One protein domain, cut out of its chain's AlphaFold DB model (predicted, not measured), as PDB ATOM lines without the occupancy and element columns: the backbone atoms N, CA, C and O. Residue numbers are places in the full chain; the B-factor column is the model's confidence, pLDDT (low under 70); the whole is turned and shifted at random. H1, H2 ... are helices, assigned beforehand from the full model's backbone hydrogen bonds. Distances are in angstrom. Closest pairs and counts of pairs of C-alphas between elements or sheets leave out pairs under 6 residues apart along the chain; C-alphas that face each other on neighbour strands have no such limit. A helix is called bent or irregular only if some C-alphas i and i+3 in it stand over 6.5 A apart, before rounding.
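What this domain is: This is residues 65 to 104, 166 to 193 and 368 to 468 of the 589 residues of the protein "RGS domain-containing protein" of Candida parapsilosis (strain CDC 317 / ATCC MYA-4646) (UniProt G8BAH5). One long helix, H1, runs as a beam through the domain: H5 lies side by side with its first half, H6 packs on H5, and H7 crosses from H3 and H6 along H1. The short helices H2, H3 and H4 pack on H1 farther along, while residues 99 to 104 stick out at one end and residues 454 to 468 at the other. The printed part has 169 residues with seven named helices, H1 to H7 in chain order, and no named strand; its class is all helix. It is loose and elongated, with a radius of gyration of the C-alphas of 19.7 A and spans of 71 by 39 by 31 A.

How they stand to each other: Start at H1, residues 66 to 104, the hub, which touches five helices. Its residues 66 to 84 touch H5, residues 394 to 408, at a shallow tilt of 5 degrees, opposite ways; the closest C-alphas are those of His 77 and Ser 400, 6.3 A apart. Its residues 67 to 81 touch H7, residues 439 to 467, at a steep tilt of 47 degrees, closest at the C-alphas of Leu 78 and Pro 439, 6.1 A. Farther along, H1 touches H2, residues 166 to 172, closest at the C-alphas of Ile 92 and Leu 167, 6.3 A, and H4, residues 373 to 381, closest at those of Ser 91 and Ile 380, 6.9 A. H1 and H3, residues 181 to 189, only just touch, with 3 pairs of C-alphas within 8 A, the closest those of Val 85 and Leu 184, 7.7 A. Residues 439 to 440 of H7 touch H3; the C-alphas of Ser 185 and Asp 440, the closest, are 6.0 A apart. H6, residues 421 to 433, forms helical hairpins with H5, closest at the C-alphas of His 402 and Ile 431, 6.9 A, and with H7, closest at those of Ile 427 and Val 441, 6.7 A. H1 and H6 are apart. Every O i to N i+4 pair is within hydrogen-bond range in H1 to H6, but 18 of 25 in H7.

Where its parts are: Find C-alpha 66 at (2.915, -10.734, -6.942); from there H1 runs 56.9 A to C-alpha 104 at (-40.591, -46.362, 1.929). H5 is 21.4 A long and H6 16.9 A; H2, H3 and H4 are shorter, at 10.1, 12.1 and 12.3 A. H7 runs 39.0 A to C-alpha 467 at (15.791, -14.775, -28.437), with a kink of 30 degrees near residue 446; it is irregular, C-alphas 441 and 444 being 7.4 A apart.

The domain as a whole: The C-alphas farthest apart, those of Gln 104 and Arg 468, are 72.0 A apart. Residues 105 to 165 and 194 to 367 are not printed; the gaps between C-alphas are 19.1 A and 8.9 A. The links H4 to H5 and H5 to H6 are long. Look for pLDDT under 70 at residues 90 to 104, 166 to 183, 190 to 193 and 368 to 391.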
ATOM      1  N   VAL A  65       6.354 -10.810  -9.390       89.62
ATOM      2  CA  VAL A  65       5.801 -12.142  -9.088       89.62
ATOM      3  C   VAL A  65       4.449 -12.074  -8.368       89.62
ATOM      4  O   VAL A  65       3.659 -13.006  -8.464       89.62
ATOM      5  N   ASP A  66       4.135 -10.946  -7.732       90.50
ATOM      6  CA  ASP A  66       2.915 -10.734  -6.942       90.50
ATOM      7  C   ASP A  66       1.630 -10.937  -7.755       90.50
ATOM      8  O   ASP A  66       0.649 -11.456  -7.232       90.50
ATOM      9  N   TYR A  67       1.649 -10.621  -9.056       90.56
ATOM     10  CA  TYR A  67       0.531 -10.896  -9.966       90.56
ATOM     11  C   TYR A  67       0.267 -12.400 -10.150       90.56
ATOM     12  O   TYR A  67      -0.891 -12.807 -10.247       90.56
ATOM     13  N   LEU A  68       1.317 -13.228 -10.187       90.44
ATOM     14  CA  LEU A  68       1.187 -14.687 -10.252       90.44
ATOM     15  C   LEU A  68       0.779 -15.273  -8.900       90.44
ATOM     16  O   LEU A  68      -0.119 -16.108  -8.852       90.44
ATOM     17  N   ASP A  69       1.394 -14.811  -7.812       90.12
ATOM     18  CA  ASP A  69       1.048 -15.238  -6.453       90.12
ATOM     19  C   ASP A  69      -0.425 -14.942  -6.133       90.12
ATOM     20  O   ASP A  69      -1.151 -15.830  -5.680       90.12
ATOM     21  N   PHE A  70      -0.896 -13.732  -6.455       92.31
ATOM     22  CA  PHE A  70      -2.307 -13.376  -6.352       92.31
ATOM     23  C   PHE A  70      -3.183 -14.255  -7.240       92.31
ATOM     24  O   PHE A  70      -4.232 -14.704  -6.790       92.31
ATOM     25  N   TRP A  71      -2.780 -14.520  -8.489       90.31
ATOM     26  CA  TRP A  71      -3.562 -15.376  -9.381       90.31
ATOM     27  C   TRP A  71      -3.762 -16.775  -8.784       90.31
ATOM     28  O   TRP A  71      -4.886 -17.274  -8.774       90.31
ATOM     29  N   PHE A  72      -2.713 -17.398  -8.241       88.81
ATOM     30  CA  PHE A  72      -2.833 -18.711  -7.603       88.81
ATOM     31  C   PHE A  72      -3.683 -18.668  -6.330       88.81
ATOM     32  O   PHE A  72      -4.600 -19.478  -6.197       88.81
ATOM     33  N   ASP A  73      -3.441 -17.712  -5.429       88.94
ATOM     34  CA  ASP A  73      -4.228 -17.578  -4.199       88.94
ATOM     35  C   ASP A  73      -5.714 -17.286  -4.503       88.94
ATOM     36  O   ASP A  73      -6.603 -17.833  -3.847       88.94
ATOM     37  N   LEU A  74      -6.006 -16.497  -5.545       87.62
ATOM     38  CA  LEU A  74      -7.365 -16.233  -6.020       87.62
ATOM     39  C   LEU A  74      -8.026 -17.486  -6.609       87.62
ATOM     40  O   LEU A  74      -9.193 -17.749  -6.328       87.62
ATOM     41  N   ILE A  75      -7.318 -18.272  -7.426       85.12
ATOM     42  CA  ILE A  75      -7.861 -19.531  -7.961       85.12
ATOM     43  C   ILE A  75      -8.135 -20.527  -6.824       85.12
ATOM     44  O   ILE A  75      -9.173 -21.189  -6.842       85.12
ATOM     45  N   ASN A  76      -7.282 -20.576  -5.797       86.56
ATOM     46  CA  ASN A  76      -7.524 -21.375  -4.594       86.56
ATOM     47  C   ASN A  76      -8.787 -20.915  -3.847       86.56
ATOM     48  O   ASN A  76      -9.614 -21.751  -3.485       86.56
ATOM     49  N   HIS A  77      -8.985 -19.603  -3.685       86.12
ATOM     50  CA  HIS A  77     -10.207 -19.034  -3.111       86.12
ATOM     51  C   HIS A  77     -11.464 -19.374  -3.938       86.12
ATOM     52  O   HIS A  77     -12.454 -19.856  -3.394       86.12
ATOM     53  N   LEU A  78     -11.414 -19.235  -5.269       84.69
ATOM     54  CA  LEU A  78     -12.521 -19.618  -6.160       84.69
ATOM     55  C   LEU A  78     -12.857 -21.116  -6.063       84.69
ATOM     56  O   LEU A  78     -14.033 -21.485  -6.056       84.69
ATOM     57  N   ASN A  79     -11.845 -21.980  -5.962       84.62
ATOM     58  CA  ASN A  79     -12.045 -23.414  -5.751       84.62
ATOM     59  C   ASN A  79     -12.668 -23.693  -4.375       84.62
ATOM     60  O   ASN A  79     -13.586 -24.506  -4.284       84.62
ATOM     61  N   LEU A  80     -12.249 -22.981  -3.323       83.31
ATOM     62  CA  LEU A  80     -12.852 -23.064  -1.989       83.31
ATOM     63  C   LEU A  80     -14.350 -22.704  -2.022       83.31
ATOM     64  O   LEU A  80     -15.165 -23.448  -1.474       83.31
ATOM     65  N   CYS A  81     -14.733 -21.637  -2.737       83.25
ATOM     66  CA  CYS A  81     -16.138 -21.266  -2.947       83.25
ATOM     67  C   CYS A  81     -16.939 -22.361  -3.674       83.25
ATOM     68  O   CYS A  81     -18.063 -22.671  -3.277       83.25
ATOM     69  N   LYS A  82     -16.363 -22.982  -4.715       80.81
ATOM     70  CA  LYS A  82     -16.995 -24.109  -5.422       80.81
ATOM     71  C   LYS A  82     -17.177 -25.324  -4.511       80.81
ATOM     72  O   LYS A  82     -18.264 -25.895  -4.470       80.81
ATOM     73  N   HIS A  83     -16.145 -25.701  -3.756       78.19
ATOM     74  CA  HIS A  83     -16.206 -26.839  -2.839       78.19
ATOM     75  C   HIS A  83     -17.188 -26.620  -1.677       78.19
ATOM     76  O   HIS A  83     -17.828 -27.583  -1.264       78.19
ATOM     77  N   TYR A  84     -17.367 -25.384  -1.198       80.69
ATOM     78  CA  TYR A  84     -18.413 -25.038  -0.228       80.69
ATOM     79  C   TYR A  84     -19.815 -25.352  -0.764       80.69
ATOM     80  O   TYR A  84     -20.565 -26.110  -0.150       80.69
ATOM     81  N   VAL A  85     -20.157 -24.832  -1.948       75.75
ATOM     82  CA  VAL A  85     -21.486 -25.050  -2.547       75.75
ATOM     83  C   VAL A  85     -21.699 -26.501  -2.971       75.75
ATOM     84  O   VAL A  85     -22.785 -27.038  -2.760       75.75
ATOM     85  N   LYS A  86     -20.660 -27.174  -3.472       74.81
ATOM     86  CA  LYS A  86     -20.698 -28.618  -3.731       74.81
ATOM     87  C   LYS A  86     -20.952 -29.419  -2.452       74.81
ATOM     88  O   LYS A  86     -21.830 -30.272  -2.437       74.81
ATOM     89  N   GLY A  87     -20.239 -29.108  -1.368       71.19
ATOM     90  CA  GLY A  87     -20.429 -29.749  -0.067       71.19
ATOM     91  C   GLY A  87     -21.844 -29.552   0.473       71.19
ATOM     92  O   GLY A  87     -22.461 -30.514   0.923       71.19
ATOM     93  N   LEU A  88     -22.392 -28.335   0.369       74.00
ATOM     94  CA  LEU A  88     -23.794 -28.061   0.701       74.00
ATOM     95  C   LEU A  88     -24.741 -28.924  -0.144       74.00
ATOM     96  O   LEU A  88     -25.586 -29.619   0.414       74.00
ATOM     97  N   ARG A  89     -24.577 -28.933  -1.473       72.62
ATOM     98  CA  ARG A  89     -25.390 -29.732  -2.404       72.62
ATOM     99  C   ARG A  89     -25.349 -31.227  -2.071       72.62
ATOM    100  O   ARG A  89     -26.401 -31.853  -1.965       72.62
ATOM    101  N   ASP A  90     -24.163 -31.786  -1.854       69.06
ATOM    102  CA  ASP A  90     -23.977 -33.202  -1.526       69.06
ATOM    103  C   ASP A  90     -24.614 -33.558  -0.172       69.06
ATOM    104  O   ASP A  90     -25.263 -34.599  -0.047       69.06
ATOM    105  N   SER A  91     -24.492 -32.688   0.837       68.56
ATOM    106  CA  SER A  91     -25.180 -32.842   2.124       68.56
ATOM    107  C   SER A  91     -26.704 -32.805   1.977       68.56
ATOM    108  O   SER A  91     -27.390 -33.639   2.569       68.56
ATOM    109  N   ILE A  92     -27.235 -31.901   1.149       68.06
ATOM    110  CA  ILE A  92     -28.671 -31.795   0.858       68.06
ATOM    111  C   ILE A  92     -29.200 -33.074   0.177       68.06
ATOM    112  O   ILE A  92     -30.209 -33.629   0.614       68.06
ATOM    113  N   VAL A  93     -28.494 -33.595  -0.836       69.44
ATOM    114  CA  VAL A  93     -28.862 -34.833  -1.561       69.44
ATOM    115  C   VAL A  93     -28.786 -36.073  -0.658       69.44
ATOM    116  O   VAL A  93     -29.647 -36.957  -0.714       69.44
ATOM    117  N   ARG A  94     -27.787 -36.149   0.230       67.50
ATOM    118  CA  ARG A  94     -27.704 -37.209   1.253       67.50
ATOM    119  C   ARG A  94     -28.866 -37.134   2.245       67.50
ATOM    120  O   ARG A  94     -29.386 -38.165   2.666       67.50
ATOM    121  N   GLN A  95     -29.300 -35.928   2.601       65.56
ATOM    122  CA  GLN A  95     -30.417 -35.725   3.517       65.56
ATOM    123  C   GLN A  95     -31.766 -36.102   2.876       65.56
ATOM    124  O   GLN A  95     -32.537 -36.838   3.496       65.56
ATOM    125  N   SER A  96     -32.046 -35.687   1.632       64.12
ATOM    126  CA  SER A  96     -33.297 -36.041   0.936       64.12
ATOM    127  C   SER A  96     -33.435 -37.555   0.710       64.12
ATOM    128  O   SER A  96     -34.474 -38.142   1.029       64.12
ATOM    129  N   SER A  97     -32.361 -38.225   0.275       62.78
ATOM    130  CA  SER A  97     -32.337 -39.683   0.071       62.78
ATOM    131  C   SER A  97     -32.512 -40.495   1.370       62.78
ATOM    132  O   SER A  97     -33.205 -41.522   1.373       62.78
ATOM    133  N   HIS A  98     -31.985 -40.019   2.507       62.38
ATOM    134  CA  HIS A  98     -32.243 -40.637   3.816       62.38
ATOM    135  C   HIS A  98     -33.719 -40.500   4.244       62.38
ATOM    136  O   HIS A  98     -34.286 -41.422   4.845       62.38
ATOM    137  N   PHE A  99     -34.388 -39.386   3.928       58.53
ATOM    138  CA  PHE A  99     -35.817 -39.245   4.221       58.53
ATOM    139  C   PHE A  99     -36.683 -40.148   3.330       58.53
ATOM    140  O   PHE A  99     -37.552 -40.853   3.846       58.53
ATOM    141  N   GLN A 100     -36.404 -40.210   2.026       58.22
ATOM    142  CA  GLN A 100     -37.180 -41.013   1.074       58.22
ATOM    143  C   GLN A 100     -37.139 -42.523   1.391       58.22
ATOM    144  O   GLN A 100     -38.167 -43.206   1.348       58.22
ATOM    145  N   SER A 101     -35.972 -43.037   1.792       57.97
ATOM    146  CA  SER A 101     -35.788 -44.441   2.196       57.97
ATOM    147  C   SER A 101     -36.496 -44.789   3.519       57.97
ATOM    148  O   SER A 101     -37.091 -45.866   3.634       57.97
ATOM    149  N   ASN A 102     -36.540 -43.865   4.486       56.25
ATOM    150  CA  ASN A 102     -37.346 -44.025   5.704       56.25
ATOM    151  C   ASN A 102     -38.858 -44.025   5.414       56.25
ATOM    152  O   ASN A 102     -39.591 -44.840   5.984       56.25
ATOM    153  N   SER A 103     -39.335 -43.173   4.501       54.72
ATOM    154  CA  SER A 103     -40.741 -43.164   4.075       54.72
ATOM    155  C   SER A 103     -41.157 -44.477   3.400       54.72
ATOM    156  O   SER A 103     -42.237 -44.994   3.695       54.72
ATOM    157  N   GLN A 104     -40.301 -45.067   2.558       52.00
ATOM    158  CA  GLN A 104     -40.591 -46.362   1.929       52.00
ATOM    159  C   GLN A 104     -40.644 -47.513   2.944       52.00
ATOM    160  O   GLN A 104     -41.614 -48.277   2.931       52.00
ATOM    161  N   LEU A 166     -38.553 -28.783   0.420       63.06
ATOM    162  CA  LEU A 166     -37.793 -27.578   0.076       63.06
ATOM    163  C   LEU A 166     -36.395 -27.928  -0.454       63.06
ATOM    164  O   LEU A 166     -35.949 -27.360  -1.448       63.06
ATOM    165  N   LEU A 167     -35.725 -28.892   0.178       63.19
ATOM    166  CA  LEU A 167     -34.419 -29.388  -0.251       63.19
ATOM    167  C   LEU A 167     -34.473 -30.094  -1.619       63.19
ATOM    168  O   LEU A 167     -33.600 -29.860  -2.449       63.19
ATOM    169  N   ASP A 168     -35.501 -30.908  -1.872       59.59
ATOM    170  CA  ASP A 168     -35.703 -31.614  -3.149       59.59
ATOM    171  C   ASP A 168     -35.966 -30.639  -4.317       59.59
ATOM    172  O   ASP A 168     -35.419 -30.792  -5.409       59.59
ATOM    173  N   LEU A 169     -36.721 -29.562  -4.063       59.81
ATOM    174  CA  LEU A 169     -36.943 -28.476  -5.027       59.81
ATOM    175  C   LEU A 169     -35.653 -27.681  -5.318       59.81
ATOM    176  O   LEU A 169     -35.337 -27.441  -6.481       59.81
ATOM    177  N   ILE A 170     -34.850 -27.360  -4.295       62.91
ATOM    178  CA  ILE A 170     -33.544 -26.691  -4.473       62.91
ATOM    179  C   ILE A 170     -32.555 -27.551  -5.283       62.91
ATOM    180  O   ILE A 170     -31.739 -27.002  -6.029       62.91
ATOM    181  N   ILE A 171     -32.616 -28.886  -5.165       62.41
ATOM    182  CA  ILE A 171     -31.821 -29.804  -5.997       62.41
ATOM    183  C   ILE A 171     -32.276 -29.757  -7.465       62.41
ATOM    184  O   ILE A 171     -31.422 -29.724  -8.354       62.41
ATOM    185  N   ASN A 172     -33.590 -29.767  -7.721       56.66
ATOM    186  CA  ASN A 172     -34.154 -29.857  -9.073       56.66
ATOM    187  C   ASN A 172     -34.040 -28.563  -9.899       56.66
ATOM    188  O   ASN A 172     -33.891 -28.645 -11.115       56.66
ATOM    189  N   ASP A 173     -34.080 -27.381  -9.277       55.84
ATOM    190  CA  ASP A 173     -34.133 -26.094  -9.996       55.84
ATOM    191  C   ASP A 173     -32.775 -25.621 -10.584       55.84
ATOM    192  O   ASP A 173     -32.640 -24.473 -11.016       55.84
ATOM    193  N   ASN A 174     -31.732 -26.465 -10.600       54.78
ATOM    194  CA  ASN A 174     -30.366 -26.117 -11.045       54.78
ATOM    195  C   ASN A 174     -29.783 -24.841 -10.376       54.78
ATOM    196  O   ASN A 174     -28.904 -24.164 -10.920       54.78
ATOM    197  N   ILE A 175     -30.250 -24.504  -9.169       55.00
ATOM    198  CA  ILE A 175     -29.827 -23.304  -8.425       55.00
ATOM    199  C   ILE A 175     -28.353 -23.417  -7.990       55.00
ATOM    200  O   ILE A 175     -27.641 -22.416  -7.931       55.00
ATOM    201  N   LEU A 176     -27.875 -24.642  -7.744       54.84
ATOM    202  CA  LEU A 176     -26.526 -24.955  -7.256       54.84
ATOM    203  C   LEU A 176     -25.570 -25.425  -8.377       54.84
ATOM    204  O   LEU A 176     -24.796 -26.364  -8.190       54.84
ATOM    205  N   GLU A 177     -25.626 -24.809  -9.561       58.19
ATOM    206  CA  GLU A 177     -24.676 -25.095 -10.648       58.19
ATOM    207  C   GLU A 177     -23.259 -24.571 -10.323       58.19
ATOM    208  O   GLU A 177     -22.960 -23.387 -10.459       58.19
ATOM    209  N   GLU A 178     -22.354 -25.489  -9.959       53.72
ATOM    210  CA  GLU A 178     -20.941 -25.259  -9.569       53.72
ATOM    211  C   GLU A 178     -20.069 -24.514 -10.616       53.72
ATOM    212  O   GLU A 178     -18.931 -24.125 -10.327       53.72
ATOM    213  N   ASN A 179     -20.572 -24.333 -11.843       54.00
ATOM    214  CA  ASN A 179     -19.817 -23.807 -12.983       54.00
ATOM    215  C   ASN A 179     -20.070 -22.317 -13.279       54.00
ATOM    216  O   ASN A 179     -19.243 -21.708 -13.957       54.00
ATOM    217  N   ASP A 180     -21.148 -21.717 -12.765       63.16
ATOM    218  CA  ASP A 180     -21.476 -20.304 -12.999       63.16
ATOM    219  C   ASP A 180     -21.126 -19.439 -11.774       63.16
ATOM    220  O   ASP A 180     -21.759 -19.512 -10.719       63.16
ATOM    221  N   SER A 181     -20.113 -18.577 -11.922       66.75
ATOM    222  CA  SER A 181     -19.668 -17.656 -10.870       66.75
ATOM    223  C   SER A 181     -20.714 -16.608 -10.481       66.75
ATOM    224  O   SER A 181     -20.683 -16.130  -9.345       66.75
ATOM    225  N   TYR A 182     -21.629 -16.248 -11.387       68.94
ATOM    226  CA  TYR A 182     -22.700 -15.292 -11.113       68.94
ATOM    227  C   TYR A 182     -23.776 -15.929 -10.226       68.94
ATOM    228  O   TYR A 182     -24.104 -15.378  -9.175       68.94
ATOM    229  N   ARG A 183     -24.240 -17.141 -10.569       67.94
ATOM    230  CA  ARG A 183     -25.159 -17.935  -9.727       67.94
ATOM    231  C   ARG A 183     -24.556 -18.273  -8.367       67.94
ATOM    232  O   ARG A 183     -25.210 -18.059  -7.349       67.94
ATOM    233  N   LEU A 184     -23.299 -18.722  -8.338       70.38
ATOM    234  CA  LEU A 184     -22.549 -18.979  -7.103       70.38
ATOM    235  C   LEU A 184     -22.512 -17.736  -6.201       70.38
ATOM    236  O   LEU A 184     -22.750 -17.829  -4.999       70.38
ATOM    237  N   SER A 185     -22.281 -16.561  -6.786       74.62
ATOM    238  CA  SER A 185     -22.254 -15.303  -6.041       74.62
ATOM    239  C   SER A 185     -23.630 -14.841  -5.560       74.62
ATOM    240  O   SER A 185     -23.738 -14.354  -4.436       74.62
ATOM    241  N   ALA A 186     -24.686 -15.033  -6.355       72.38
ATOM    242  CA  ALA A 186     -26.063 -14.762  -5.934       72.38
ATOM    243  C   ALA A 186     -26.492 -15.684  -4.777       72.38
ATOM    244  O   ALA A 186     -27.063 -15.217  -3.794       72.38
ATOM    245  N   PHE A 187     -26.138 -16.973  -4.840       71.38
ATOM    246  CA  PHE A 187     -26.366 -17.933  -3.758       71.38
ATOM    247  C   PHE A 187     -25.616 -17.555  -2.471       71.38
ATOM    248  O   PHE A 187     -26.208 -17.540  -1.393       71.38
ATOM    249  N   LEU A 188     -24.329 -17.194  -2.567       75.19
ATOM    250  CA  LEU A 188     -23.528 -16.780  -1.409       75.19
ATOM    251  C   LEU A 188     -24.035 -15.477  -0.768       75.19
ATOM    252  O   LEU A 188     -23.976 -15.337   0.457       75.19
ATOM    253  N   ARG A 189     -24.582 -14.545  -1.557       73.44
ATOM    254  CA  ARG A 189     -25.246 -13.335  -1.040       73.44
ATOM    255  C   ARG A 189     -26.628 -13.600  -0.432       73.44
ATOM    256  O   ARG A 189     -27.053 -12.842   0.429       73.44
ATOM    257  N   GLY A 190     -27.311 -14.667  -0.849       64.75
ATOM    258  CA  GLY A 190     -28.731 -14.899  -0.556       64.75
ATOM    259  C   GLY A 190     -29.684 -14.193  -1.534       64.75
ATOM    260  O   GLY A 190     -30.896 -14.385  -1.442       64.75
ATOM    261  N   ASP A 191     -29.143 -13.456  -2.513       58.88
ATOM    262  CA  ASP A 191     -29.842 -12.661  -3.540       58.88
ATOM    263  C   ASP A 191     -30.437 -13.523  -4.677       58.88
ATOM    264  O   ASP A 191     -30.535 -13.093  -5.834       58.88
ATOM    265  N   ILE A 192     -30.815 -14.769  -4.381       59.62
ATOM    266  CA  ILE A 192     -31.446 -15.661  -5.356       59.62
ATOM    267  C   ILE A 192     -32.822 -15.072  -5.689       59.62
ATOM    268  O   ILE A 192     -33.776 -15.220  -4.927       59.62
ATOM    269  N   ASN A 193     -32.931 -14.374  -6.820       48.69
ATOM    270  CA  ASN A 193     -34.202 -13.819  -7.271       48.69
ATOM    271  C   ASN A 193     -35.102 -14.967  -7.743       48.69
ATOM    272  O   ASN A 193     -35.004 -15.442  -8.874       48.69
ATOM    273  N   GLU A 368     -39.288 -10.752   1.092       36.94
ATOM    274  CA  GLU A 368     -38.681 -11.617   0.085       36.94
ATOM    275  C   GLU A 368     -37.975 -12.783   0.782       36.94
ATOM    276  O   GLU A 368     -37.221 -12.612   1.739       36.94
ATOM    277  N   SER A 369     -38.302 -13.997   0.345       44.50
ATOM    278  CA  SER A 369     -37.932 -15.249   0.995       44.50
ATOM    279  C   SER A 369     -36.518 -15.681   0.583       44.50
ATOM    280  O   SER A 369     -36.354 -16.623  -0.194       44.50
ATOM    281  N   THR A 370     -35.500 -14.965   1.065       52.03
ATOM    282  CA  THR A 370     -34.089 -15.227   0.741       52.03
ATOM    283  C   THR A 370     -33.563 -16.479   1.450       52.03
ATOM    284  O   THR A 370     -33.681 -16.642   2.669       52.03
ATOM    285  N   VAL A 371     -32.957 -17.393   0.685       58.22
ATOM    286  CA  VAL A 371     -32.330 -18.607   1.231       58.22
ATOM    287  C   VAL A 371     -30.934 -18.248   1.736       58.22
ATOM    288  O   VAL A 371     -29.981 -18.169   0.967       58.22
ATOM    289  N   ASN A 372     -30.806 -18.025   3.044       62.94
ATOM    290  CA  ASN A 372     -29.522 -17.711   3.667       62.94
ATOM    291  C   ASN A 372     -28.646 -18.978   3.798       62.94
ATOM    292  O   ASN A 372     -29.008 -19.884   4.557       62.94
ATOM    293  N   PRO A 373     -27.465 -19.058   3.152       66.56
ATOM    294  CA  PRO A 373     -26.629 -20.266   3.180       66.56
ATOM    295  C   PRO A 373     -26.058 -20.574   4.577       66.56
ATOM    296  O   PRO A 373     -25.804 -21.730   4.898       66.56
ATOM    297  N   SER A 374     -25.948 -19.577   5.461       65.56
ATOM    298  CA  SER A 374     -25.574 -19.769   6.871       65.56
ATOM    299  C   SER A 374     -26.649 -20.491   7.699       65.56
ATOM    300  O   SER A 374     -26.317 -21.181   8.667       65.56
ATOM    301  N   LEU A 375     -27.931 -20.383   7.326       62.78
ATOM    302  CA  LEU A 375     -29.010 -21.180   7.927       62.78
ATOM    303  C   LEU A 375     -28.971 -22.623   7.417       62.78
ATOM    304  O   LEU A 375     -29.168 -23.551   8.198       62.78
ATOM    305  N   LEU A 376     -28.657 -22.810   6.134       64.88
ATOM    306  CA  LEU A 376     -28.483 -24.124   5.520       64.88
ATOM    307  C   LEU A 376     -27.297 -24.887   6.142       64.88
ATOM    308  O   LEU A 376     -27.432 -26.056   6.491       64.88
ATOM    309  N   GLU A 377     -26.171 -24.207   6.381       69.06
ATOM    310  CA  GLU A 377     -25.005 -24.766   7.079       69.06
ATOM    311  C   GLU A 377     -25.342 -25.212   8.517       69.06
ATOM    312  O   GLU A 377     -24.932 -26.296   8.938       69.06
ATOM    313  N   ARG A 378     -26.152 -24.438   9.259       64.44
ATOM    314  CA  ARG A 378     -26.668 -24.852  10.580       64.44
ATOM    315  C   ARG A 378     -27.581 -26.078  10.486       64.44
ATOM    316  O   ARG A 378     -27.391 -27.026  11.241       64.44
ATOM    317  N   LEU A 379     -28.510 -26.093   9.528       60.75
ATOM    318  CA  LEU A 379     -29.447 -27.204   9.310       60.75
ATOM    319  C   LEU A 379     -28.728 -28.535   9.005       60.75
ATOM    320  O   LEU A 379     -29.204 -29.600   9.394       60.75
ATOM    321  N   ILE A 380     -27.572 -28.468   8.336       62.06
ATOM    322  CA  ILE A 380     -26.713 -29.621   8.026       62.06
ATOM    323  C   ILE A 380     -25.863 -30.041   9.241       62.06
ATOM    324  O   ILE A 380     -25.667 -31.239   9.462       62.06
ATOM    325  N   ARG A 381     -25.389 -29.084  10.057       61.31
ATOM    326  CA  ARG A 381     -24.616 -29.350  11.289       61.31
ATOM    327  C   ARG A 381     -25.424 -30.052  12.379       61.31
ATOM    328  O   ARG A 381     -24.873 -30.905  13.066       61.31
ATOM    329  N   ASP A 382     -26.707 -29.727  12.513       55.34
ATOM    330  CA  ASP A 382     -27.595 -30.333  13.519       55.34
ATOM    331  C   ASP A 382     -28.030 -31.773  13.155       55.34
ATOM    332  O   ASP A 382     -28.723 -32.439  13.929       55.34
ATOM    333  N   SER A 383     -27.631 -32.283  11.982       50.62
ATOM    334  CA  SER A 383     -27.961 -33.633  11.517       50.62
ATOM    335  C   SER A 383     -26.899 -34.662  11.954       50.62
ATOM    336  O   SER A 383     -25.736 -34.547  11.556       50.62
ATOM    337  N   PRO A 384     -27.261 -35.727  12.702       48.69
ATOM    338  CA  PRO A 384     -26.303 -36.676  13.290       48.69
ATOM    339  C   PRO A 384     -25.600 -37.608  12.280       48.69
ATOM    340  O   PRO A 384     -24.858 -38.499  12.686       48.69
ATOM    341  N   ALA A 385     -25.824 -37.427  10.975       49.94
ATOM    342  CA  ALA A 385     -25.207 -38.213   9.902       49.94
ATOM    343  C   ALA A 385     -23.877 -37.625   9.376       49.94
ATOM    344  O   ALA A 385     -23.213 -38.260   8.557       49.94
ATOM    345  N   THR A 386     -23.483 -36.426   9.817       49.41
ATOM    346  CA  THR A 386     -22.334 -35.686   9.265       49.41
ATOM    347  C   THR A 386     -21.068 -35.843  10.117       49.41
ATOM    348  O   THR A 386     -20.559 -34.876  10.683       49.41
ATOM    349  N   SER A 387     -20.537 -37.063  10.223       44.38
ATOM    350  CA  SER A 387     -19.279 -37.326  10.934       44.38
ATOM    351  C   SER A 387     -18.120 -37.669   9.979       44.38
ATOM    352  O   SER A 387     -18.255 -38.462   9.054       44.38
ATOM    353  N   HIS A 388     -16.958 -37.056  10.239       44.03
ATOM    354  CA  HIS A 388     -15.640 -37.372   9.653       44.03
ATOM    355  C   HIS A 388     -15.384 -37.035   8.167       44.03
ATOM    356  O   HIS A 388     -14.745 -37.793   7.444       44.03
ATOM    357  N   GLY A 389     -15.748 -35.822   7.749       49.12
ATOM    358  CA  GLY A 389     -15.099 -35.127   6.629       49.12
ATOM    359  C   GLY A 389     -14.952 -33.641   6.960       49.12
ATOM    360  O   GLY A 389     -15.846 -33.077   7.591       49.12
ATOM    361  N   SER A 390     -13.843 -32.997   6.583       56.94
ATOM    362  CA  SER A 390     -13.620 -31.565   6.841       56.94
ATOM    363  C   SER A 390     -14.506 -30.703   5.935       56.94
ATOM    364  O   SER A 390     -14.065 -30.208   4.898       56.94
ATOM    365  N   PHE A 391     -15.774 -30.559   6.318       66.06
ATOM    366  CA  PHE A 391     -16.726 -29.686   5.646       66.06
ATOM    367  C   PHE A 391     -16.199 -28.246   5.658       66.06
ATOM    368  O   PHE A 391     -15.935 -27.682   6.722       66.06
ATOM    369  N   ILE A 392     -16.020 -27.667   4.471       73.00
ATOM    370  CA  ILE A 392     -15.627 -26.266   4.314       73.00
ATOM    371  C   ILE A 392     -16.787 -25.412   4.819       73.00
ATOM    372  O   ILE A 392     -17.915 -25.592   4.378       73.00
ATOM    373  N   THR A 393     -16.520 -24.509   5.755       79.06
ATOM    374  CA  THR A 393     -17.516 -23.599   6.341       79.06
ATOM    375  C   THR A 393     -17.502 -22.254   5.623       79.06
ATOM    376  O   THR A 393     -16.507 -21.903   4.978       79.06
ATOM    377  N   ARG A 394     -18.555 -21.440   5.784       80.38
ATOM    378  CA  ARG A 394     -18.519 -20.056   5.281       80.38
ATOM    379  C   ARG A 394     -17.417 -19.218   5.937       80.38
ATOM    380  O   ARG A 394     -16.835 -18.350   5.291       80.38
ATOM    381  N   ASP A 395     -17.078 -19.494   7.196       81.44
ATOM    382  CA  ASP A 395     -15.977 -18.800   7.874       81.44
ATOM    383  C   ASP A 395     -14.635 -18.985   7.149       81.44
ATOM    384  O   ASP A 395     -13.892 -18.015   7.025       81.44
ATOM    385  N   ASN A 396     -14.370 -20.161   6.562       84.50
ATOM    386  CA  ASN A 396     -13.160 -20.395   5.765       84.50
ATOM    387  C   ASN A 396     -13.133 -19.537   4.482       84.50
ATOM    388  O   ASN A 396     -12.068 -19.078   4.067       84.50
ATOM    389  N   LEU A 397     -14.291 -19.309   3.842       86.12
ATOM    390  CA  LEU A 397     -14.410 -18.437   2.662       86.12
ATOM    391  C   LEU A 397     -14.124 -16.983   3.049       86.12
ATOM    392  O   LEU A 397     -13.312 -16.322   2.406       86.12
ATOM    393  N   ARG A 398     -14.739 -16.516   4.138       86.81
ATOM    394  CA  ARG A 398     -14.556 -15.165   4.676       86.81
ATOM    395  C   ARG A 398     -13.110 -14.906   5.111       86.81
ATOM    396  O   ARG A 398     -12.547 -13.873   4.759       86.81
ATOM    397  N   GLU A 399     -12.483 -15.849   5.814       87.25
ATOM    398  CA  GLU A 399     -11.063 -15.776   6.188       87.25
ATOM    399  C   GLU A 399     -10.155 -15.728   4.950       87.25
ATOM    400  O   GLU A 399      -9.253 -14.893   4.876       87.25
ATOM    401  N   SER A 400     -10.433 -16.555   3.937       87.94
ATOM    402  CA  SER A 400      -9.713 -16.540   2.660       87.94
ATOM    403  C   SER A 400      -9.828 -15.186   1.939       87.94
ATOM    404  O   SER A 400      -8.809 -14.659   1.485       87.94
ATOM    405  N   SER A 401     -11.018 -14.574   1.909       89.88
ATOM    406  CA  SER A 401     -11.245 -13.237   1.335       89.88
ATOM    407  C   SER A 401     -10.489 -12.134   2.079       89.88
ATOM    408  O   SER A 401      -9.849 -11.292   1.446       89.88
ATOM    409  N   HIS A 402     -10.505 -12.143   3.417       89.44
ATOM    410  CA  HIS A 402      -9.742 -11.177   4.217       89.44
ATOM    411  C   HIS A 402      -8.225 -11.377   4.088       89.44
ATOM    412  O   HIS A 402      -7.488 -10.395   4.042       89.44
ATOM    413  N   ASN A 403      -7.737 -12.615   3.976       90.50
ATOM    414  CA  ASN A 403      -6.316 -12.886   3.744       90.50
ATOM    415  C   ASN A 403      -5.867 -12.338   2.375       90.50
ATOM    416  O   ASN A 403      -4.862 -11.629   2.295       90.50
ATOM    417  N   LEU A 404      -6.662 -12.556   1.317       90.38
ATOM    418  CA  LEU A 404      -6.433 -11.932   0.009       90.38
ATOM    419  C   LEU A 404      -6.389 -10.399   0.108       90.38
ATOM    420  O   LEU A 404      -5.444  -9.799  -0.406       90.38
ATOM    421  N   LEU A 405      -7.358  -9.781   0.800       89.31
ATOM    422  CA  LEU A 405      -7.414  -8.333   1.038       89.31
ATOM    423  C   LEU A 405      -6.112  -7.811   1.674       89.31
ATOM    424  O   LEU A 405      -5.438  -6.949   1.105       89.31
ATOM    425  N   LEU A 406      -5.746  -8.362   2.835       88.62
ATOM    426  CA  LEU A 406      -4.592  -7.929   3.626       88.62
ATOM    427  C   LEU A 406      -3.263  -8.110   2.880       88.62
ATOM    428  O   LEU A 406      -2.361  -7.284   3.010       88.62
ATOM    429  N   LYS A 407      -3.142  -9.177   2.084       89.12
ATOM    430  CA  LYS A 407      -1.905  -9.534   1.383       89.12
ATOM    431  C   LYS A 407      -1.653  -8.683   0.133       89.12
ATOM    432  O   LYS A 407      -0.503  -8.324  -0.114       89.12
ATOM    433  N   TYR A 408      -2.692  -8.329  -0.631       91.19
ATOM    434  CA  TYR A 408      -2.533  -7.780  -1.992       91.19
ATOM    435  C   TYR A 408      -3.123  -6.378  -2.238       91.19
ATOM    436  O   TYR A 408      -2.772  -5.753  -3.243       91.19
ATOM    437  N   PHE A 409      -4.010  -5.887  -1.364       88.56
ATOM    438  CA  PHE A 409      -4.805  -4.667  -1.604       88.56
ATOM    439  C   PHE A 409      -4.529  -3.535  -0.600       88.56
ATOM    440  O   PHE A 409      -4.700  -2.360  -0.935       88.56
ATOM    441  N   VAL A 410      -4.067  -3.862   0.610       85.75
ATOM    442  CA  VAL A 410      -3.632  -2.874   1.613       85.75
ATOM    443  C   VAL A 410      -2.407  -2.110   1.103       85.75
ATOM    444  O   VAL A 410      -1.482  -2.709   0.558       85.75
ATOM    445  N   GLU A 411      -2.394  -0.784   1.257       76.00
ATOM    446  CA  GLU A 411      -1.356   0.093   0.679       76.00
ATOM    447  C   GLU A 411       0.055  -0.204   1.216       76.00
ATOM    448  O   GLU A 411       1.013  -0.164   0.448       76.00
ATOM    449  N   ASP A 412       0.165  -0.604   2.486       76.25
ATOM    450  CA  ASP A 412       1.418  -1.006   3.140       76.25
ATOM    451  C   ASP A 412       1.806  -2.489   2.912       76.25
ATOM    452  O   ASP A 412       2.763  -2.973   3.519       76.25
ATOM    453  N   SER A 413       1.072  -3.257   2.090       82.19
ATOM    454  CA  SER A 413       1.373  -4.685   1.904       82.19
ATOM    455  C   SER A 413       2.588  -4.916   0.995       82.19
ATOM    456  O   SER A 413       2.720  -4.322  -0.076       82.19
ATOM    457  N   GLU A 414       3.466  -5.849   1.383       76.44
ATOM    458  CA  GLU A 414       4.683  -6.181   0.617       76.44
ATOM    459  C   GLU A 414       4.391  -6.666  -0.816       76.44
ATOM    460  O   GLU A 414       5.252  -6.558  -1.685       76.44
ATOM    461  N   LYS A 415       3.177  -7.183  -1.063       83.69
ATOM    462  CA  LYS A 415       2.719  -7.718  -2.356       83.69
ATOM    463  C   LYS A 415       1.645  -6.856  -3.025       83.69
ATOM    464  O   LYS A 415       0.819  -7.373  -3.779       83.69
ATOM    465  N   ASN A 416       1.603  -5.555  -2.732       85.25
ATOM    466  CA  ASN A 416       0.582  -4.664  -3.277       85.25
ATOM    467  C   ASN A 416       0.585  -4.664  -4.820       85.25
ATOM    468  O   ASN A 416       1.583  -4.335  -5.467       85.25
ATOM    469  N   LEU A 417      -0.564  -4.985  -5.424       84.38
ATOM    470  CA  LEU A 417      -0.708  -5.151  -6.879       84.38
ATOM    471  C   LEU A 417      -0.735  -3.829  -7.673       84.38
ATOM    472  O   LEU A 417      -0.911  -3.851  -8.889       84.38
ATOM    473  N   ASN A 418      -0.590  -2.678  -7.004       82.88
ATOM    474  CA  ASN A 418      -0.633  -1.324  -7.574       82.88
ATOM    475  C   ASN A 418      -1.844  -1.089  -8.506       82.88
ATOM    476  O   ASN A 418      -1.718  -0.569  -9.617       82.88
ATOM    477  N   LEU A 419      -3.025  -1.501  -8.041       85.56
ATOM    478  CA  LEU A 419      -4.286  -1.403  -8.776       85.56
ATOM    479  C   LEU A 419      -4.739   0.057  -8.972       85.56
ATOM    480  O   LEU A 419      -4.420   0.919  -8.150       85.56
ATOM    481  N   PRO A 420      -5.553   0.353 -10.008       88.62
ATOM    482  CA  PRO A 420      -6.204   1.654 -10.134       88.62
ATOM    483  C   PRO A 420      -7.014   1.985  -8.866       88.62
ATOM    484  O   PRO A 420      -7.739   1.117  -8.371       88.62
ATOM    485  N   PRO A 421      -6.967   3.225  -8.343       84.00
ATOM    486  CA  PRO A 421      -7.505   3.547  -7.017       84.00
ATOM    487  C   PRO A 421      -9.008   3.257  -6.894       84.00
ATOM    488  O   PRO A 421      -9.456   2.742  -5.877       84.00
ATOM    489  N   GLN A 422      -9.775   3.485  -7.967       87.25
ATOM    490  CA  GLN A 422     -11.207   3.164  -8.045       87.25
ATOM    491  C   GLN A 422     -11.507   1.685  -7.743       87.25
ATOM    492  O   GLN A 422     -12.517   1.363  -7.122       87.25
ATOM    493  N   VAL A 423     -10.616   0.794  -8.180       88.06
ATOM    494  CA  VAL A 423     -10.740  -0.662  -8.062       88.06
ATOM    495  C   VAL A 423     -10.320  -1.113  -6.670       88.06
ATOM    496  O   VAL A 423     -11.007  -1.927  -6.055       88.06
ATOM    497  N   ASN A 424      -9.228  -0.541  -6.150       89.06
ATOM    498  CA  ASN A 424      -8.748  -0.863  -4.811       89.06
ATOM    499  C   ASN A 424      -9.781  -0.454  -3.747       89.06
ATOM    500  O   ASN A 424     -10.190  -1.275  -2.929       89.06
ATOM    501  N   SER A 425     -10.310   0.775  -3.830       87.50
ATOM    502  CA  SER A 425     -11.375   1.247  -2.934       87.50
ATOM    503  C   SER A 425     -12.664   0.423  -3.040       87.50
ATOM    504  O   SER A 425     -13.332   0.227  -2.026       87.50
ATOM    505  N   TYR A 426     -13.022  -0.078  -4.230       88.88
ATOM    506  CA  TYR A 426     -14.190  -0.951  -4.404       88.88
ATOM    507  C   TYR A 426     -14.031  -2.286  -3.661       88.88
ATOM    508  O   TYR A 426     -14.969  -2.719  -2.993       88.88
ATOM    509  N   ILE A 427     -12.857  -2.920  -3.736       88.88
ATOM    510  CA  ILE A 427     -12.602  -4.221  -3.095       88.88
ATOM    511  C   ILE A 427     -12.470  -4.081  -1.583       88.88
ATOM    512  O   ILE A 427     -13.109  -4.841  -0.857       88.88
ATOM    513  N   ILE A 428     -11.724  -3.075  -1.112       87.81
ATOM    514  CA  ILE A 428     -11.614  -2.760   0.320       87.81
ATOM    515  C   ILE A 428     -13.012  -2.554   0.907       87.81
ATOM    516  O   ILE A 428     -13.382  -3.240   1.854       87.81
ATOM    517  N   LYS A 429     -13.847  -1.715   0.277       90.06
ATOM    518  CA  LYS A 429     -15.230  -1.526   0.721       90.06
ATOM    519  C   LYS A 429     -16.036  -2.833   0.683       90.06
ATOM    520  O   LYS A 429     -16.698  -3.155   1.667       90.06
ATOM    521  N   SER A 430     -15.974  -3.584  -0.418       86.88
ATOM    522  CA  SER A 430     -16.781  -4.799  -0.595       86.88
ATOM    523  C   SER A 430     -16.481  -5.868   0.462       86.88
ATOM    524  O   SER A 430     -17.403  -6.534   0.922       86.88
ATOM    525  N   ILE A 431     -15.214  -6.032   0.855       88.00
ATOM    526  CA  ILE A 431     -14.787  -7.075   1.803       88.00
ATOM    527  C   ILE A 431     -14.849  -6.575   3.255       88.00
ATOM    528  O   ILE A 431     -15.315  -7.301   4.129       88.00
ATOM    529  N   GLU A 432     -14.401  -5.348   3.537       87.44
ATOM    530  CA  GLU A 432     -14.296  -4.823   4.908       87.44
ATOM    531  C   GLU A 432     -15.605  -4.207   5.426       87.44
ATOM    532  O   GLU A 432     -15.949  -4.393   6.593       87.44
ATOM    533  N   VAL A 433     -16.346  -3.491   4.573       85.62
ATOM    534  CA  VAL A 433     -17.581  -2.779   4.963       85.62
ATOM    535  C   VAL A 433     -18.819  -3.602   4.632       85.62
ATOM    536  O   VAL A 433     -19.681  -3.785   5.489       85.62
ATOM    537  N   ASP A 434     -18.903  -4.109   3.401       82.88
ATOM    538  CA  ASP A 434     -20.068  -4.868   2.930       82.88
ATOM    539  C   ASP A 434     -19.964  -6.373   3.294       82.88
ATOM    540  O   ASP A 434     -20.921  -7.123   3.106       82.88
ATOM    541  N   GLY A 435     -18.822  -6.821   3.842       82.56
ATOM    542  CA  GLY A 435     -18.616  -8.173   4.382       82.56
ATOM    543  C   GLY A 435     -18.641  -9.304   3.349       82.56
ATOM    544  O   GLY A 435     -18.892 -10.454   3.715       82.56
ATOM    545  N   ARG A 436     -18.435  -8.992   2.063       82.94
ATOM    546  CA  ARG A 436     -18.623  -9.932   0.951       82.94
ATOM    547  C   ARG A 436     -17.456 -10.907   0.797       82.94
ATOM    548  O   ARG A 436     -16.298 -10.519   0.667       82.94
ATOM    549  N   ASP A 437     -17.810 -12.182   0.715       83.62
ATOM    550  CA  ASP A 437     -16.947 -13.350   0.524       83.62
ATOM    551  C   ASP A 437     -17.267 -14.117  -0.779       83.62
ATOM    552  O   ASP A 437     -16.903 -15.283  -0.925       83.62
ATOM    553  N   ASP A 438     -17.964 -13.475  -1.726       82.56
ATOM    554  CA  ASP A 438     -18.401 -14.074  -2.991       82.56
ATOM    555  C   ASP A 438     -17.441 -13.801  -4.175       82.56
ATOM    556  O   ASP A 438     -16.882 -12.706  -4.286       82.56
ATOM    557  N   PRO A 439     -17.250 -14.764  -5.105       81.44
ATOM    558  CA  PRO A 439     -16.185 -14.696  -6.113       81.44
ATOM    559  C   PRO A 439     -16.339 -13.558  -7.137       81.44
ATOM    560  O   PRO A 439     -15.351 -13.160  -7.757       81.44
ATOM    561  N   ASP A 440     -17.544 -13.005  -7.309       84.31
ATOM    562  CA  ASP A 440     -17.803 -11.839  -8.165       84.31
ATOM    563  C   ASP A 440     -17.096 -10.560  -7.671       84.31
ATOM    564  O   ASP A 440     -16.681  -9.738  -8.490       84.31
ATOM    565  N   VAL A 441     -16.839 -10.415  -6.359       87.44
ATOM    566  CA  VAL A 441     -16.060  -9.283  -5.798       87.44
ATOM    567  C   VAL A 441     -14.686  -9.168  -6.463       87.44
ATOM    568  O   VAL A 441     -14.230  -8.072  -6.794       87.44
ATOM    569  N   PHE A 442     -14.042 -10.309  -6.708       89.50
ATOM    570  CA  PHE A 442     -12.705 -10.380  -7.289       89.50
ATOM    571  C   PHE A 442     -12.697 -10.372  -8.821       89.50
ATOM    572  O   PHE A 442     -11.623 -10.298  -9.416       89.50
ATOM    573  N   ASN A 443     -13.857 -10.437  -9.483       86.50
ATOM    574  CA  ASN A 443     -13.945 -10.669 -10.925       86.50
ATOM    575  C   ASN A 443     -13.237  -9.571 -11.743       86.50
ATOM    576  O   ASN A 443     -12.445  -9.867 -12.638       86.50
ATOM    577  N   TYR A 444     -13.416  -8.299 -11.370       86.62
ATOM    578  CA  TYR A 444     -12.704  -7.193 -12.020       86.62
ATOM    579  C   TYR A 444     -11.178  -7.346 -11.910       86.62
ATOM    580  O   TYR A 444     -10.461  -7.182 -12.897       86.62
ATOM    581  N   VAL A 445     -10.654  -7.678 -10.723       89.50
ATOM    582  CA  VAL A 445      -9.200  -7.780 -10.517       89.50
ATOM    583  C   VAL A 445      -8.623  -9.056 -11.110       89.50
ATOM    584  O   VAL A 445      -7.524  -9.014 -11.653       89.50
ATOM    585  N   LYS A 446      -9.389 -10.149 -11.146       87.81
ATOM    586  CA  LYS A 446      -9.068 -11.333 -11.949       87.81
ATOM    587  C   LYS A 446      -8.805 -10.947 -13.406       87.81
ATOM    588  O   LYS A 446      -7.764 -11.308 -13.951       87.81
ATOM    589  N   HIS A 447      -9.707 -10.173 -14.016       87.75
ATOM    590  CA  HIS A 447      -9.538  -9.680 -15.384       87.75
ATOM    591  C   HIS A 447      -8.365  -8.702 -15.522       87.75
ATOM    592  O   HIS A 447      -7.584  -8.841 -16.460       87.75
ATOM    593  N   PHE A 448      -8.190  -7.758 -14.591       89.25
ATOM    594  CA  PHE A 448      -7.060  -6.821 -14.606       89.25
ATOM    595  C   PHE A 448      -5.706  -7.545 -14.551       89.25
ATOM    596  O   PHE A 448      -4.828  -7.272 -15.368       89.25
ATOM    597  N   VAL A 449      -5.546  -8.487 -13.616       90.50
ATOM    598  CA  VAL A 449      -4.300  -9.237 -13.422       90.50
ATOM    599  C   VAL A 449      -4.037 -10.171 -14.598       90.50
ATOM    600  O   VAL A 449      -2.918 -10.186 -15.103       90.50
ATOM    601  N   PHE A 450      -5.056 -10.875 -15.103       88.75
ATOM    602  CA  PHE A 450      -4.920 -11.689 -16.315       88.75
ATOM    603  C   PHE A 450      -4.473 -10.841 -17.512       88.75
ATOM    604  O   PHE A 450      -3.497 -11.177 -18.175       88.75
ATOM    605  N   ASN A 451      -5.119  -9.692 -17.730       89.06
ATOM    606  CA  ASN A 451      -4.772  -8.752 -18.793       89.06
ATOM    607  C   ASN A 451      -3.333  -8.218 -18.657       89.06
ATOM    608  O   ASN A 451      -2.640  -8.095 -19.663       89.06
ATOM    609  N   ARG A 452      -2.866  -7.929 -17.433       89.50
ATOM    610  CA  ARG A 452      -1.484  -7.491 -17.168       89.50
ATOM    611  C   ARG A 452      -0.474  -8.609 -17.454       89.50
ATOM    612  O   ARG A 452       0.534  -8.391 -18.123       89.50
ATOM    613  N   LEU A 453      -0.756  -9.823 -16.981       88.88
ATOM    614  CA  LEU A 453       0.074 -11.000 -17.236       88.88
ATOM    615  C   LEU A 453       0.151 -11.319 -18.738       88.88
ATOM    616  O   LEU A 453       1.239 -11.604 -19.230       88.88
ATOM    617  N   GLU A 454      -0.962 -11.232 -19.469       87.88
ATOM    618  CA  GLU A 454      -1.045 -11.601 -20.888       87.88
ATOM    619  C   GLU A 454      -0.478 -10.534 -21.833       87.88
ATOM    620  O   GLU A 454       0.225 -10.884 -22.778       87.88
ATOM    621  N   ASN A 455      -0.738  -9.246 -21.585       88.56
ATOM    622  CA  ASN A 455      -0.334  -8.179 -22.506       88.56
ATOM    623  C   ASN A 455       1.026  -7.548 -22.169       88.56
ATOM    624  O   ASN A 455       1.725  -7.114 -23.084       88.56
ATOM    625  N   ASP A 456       1.440  -7.507 -20.896       88.88
ATOM    626  CA  ASP A 456       2.696  -6.850 -20.502       88.88
ATOM    627  C   ASP A 456       3.843  -7.827 -20.223       88.88
ATOM    628  O   ASP A 456       4.989  -7.543 -20.577       88.88
ATOM    629  N   HIS A 457       3.564  -8.963 -19.574       90.44
ATOM    630  CA  HIS A 457       4.608  -9.860 -19.064       90.44
ATOM    631  C   HIS A 457       4.839 -11.090 -19.954       90.44
ATOM    632  O   HIS A 457       5.991 -11.434 -20.234       90.44
ATOM    633  N   LEU A 458       3.777 -11.723 -20.463       89.25
ATOM    634  CA  LEU A 458       3.867 -12.880 -21.357       89.25
ATOM    635  C   LEU A 458       4.649 -12.593 -22.655       89.25
ATOM    636  O   LEU A 458       5.513 -13.404 -22.988       89.25
ATOM    637  N   PRO A 459       4.447 -11.477 -23.391       88.94
ATOM    638  CA  PRO A 459       5.142 -11.273 -24.661       88.94
ATOM    639  C   PRO A 459       6.647 -11.094 -24.448       88.94
ATOM    640  O   PRO A 459       7.449 -11.627 -25.212       88.94
ATOM    641  N   LYS A 460       7.031 -10.421 -23.352       89.38
ATOM    642  CA  LYS A 460       8.427 -10.296 -22.924       89.38
ATOM    643  C   LYS A 460       9.024 -11.647 -22.558       89.38
ATOM    644  O   LYS A 460      10.134 -11.931 -22.982       89.38
ATOM    645  N   PHE A 461       8.304 -12.477 -21.797       89.50
ATOM    646  CA  PHE A 461       8.740 -13.833 -21.455       89.50
ATOM    647  C   PHE A 461       8.990 -14.666 -22.716       89.50
ATOM    648  O   PHE A 461      10.070 -15.230 -22.868       89.50
ATOM    649  N   LEU A 462       8.030 -14.695 -23.643       87.12
ATOM    650  CA  LEU A 462       8.134 -15.451 -24.891       87.12
ATOM    651  C   LEU A 462       9.298 -14.967 -25.766       87.12
ATOM    652  O   LEU A 462      10.081 -15.791 -26.239       87.12
ATOM    653  N   ASP A 463       9.460 -13.651 -25.939       86.31
ATOM    654  CA  ASP A 463      10.603 -13.077 -26.658       86.31
ATOM    655  C   ASP A 463      11.928 -13.447 -25.978       86.31
ATOM    656  O   ASP A 463      12.855 -13.938 -26.616       86.31
ATOM    657  N   PHE A 464      12.007 -13.316 -24.659       84.56
ATOM    658  CA  PHE A 464      13.192 -13.605 -23.857       84.56
ATOM    659  C   PHE A 464      13.577 -15.102 -23.868       84.56
ATOM    660  O   PHE A 464      14.770 -15.413 -23.905       84.56
ATOM    661  N   MET A 465      12.602 -16.023 -23.929       82.12
ATOM    662  CA  MET A 465      12.832 -17.464 -24.144       82.12
ATOM    663  C   MET A 465      13.234 -17.800 -25.588       82.12
ATOM    664  O   MET A 465      14.025 -18.713 -25.806       82.12
ATOM    665  N   ALA A 466      12.696 -17.091 -26.585       81.38
ATOM    666  CA  ALA A 466      12.957 -17.365 -28.000       81.38
ATOM    667  C   ALA A 466      14.242 -16.700 -28.529       81.38
ATOM    668  O   ALA A 466      14.843 -17.171 -29.497       81.38
ATOM    669  N   THR A 467      14.669 -15.584 -27.937       83.06
ATOM    670  CA  THR A 467      15.791 -14.775 -28.437       83.06
ATOM    671  C   THR A 467      17.154 -15.200 -27.903       83.06
ATOM    672  O   THR A 467      18.155 -14.840 -28.529       83.06
ATOM    673  N   ARG A 468      17.222 -15.933 -26.782       84.44
ATOM    674  CA  ARG A 468      18.471 -16.171 -26.041       84.44
ATOM    675  C   ARG A 468      18.655 -17.616 -25.605       84.44
ATOM    676  O   ARG A 468      17.713 -18.315 -25.259       84.44
TER     677      ARG A 468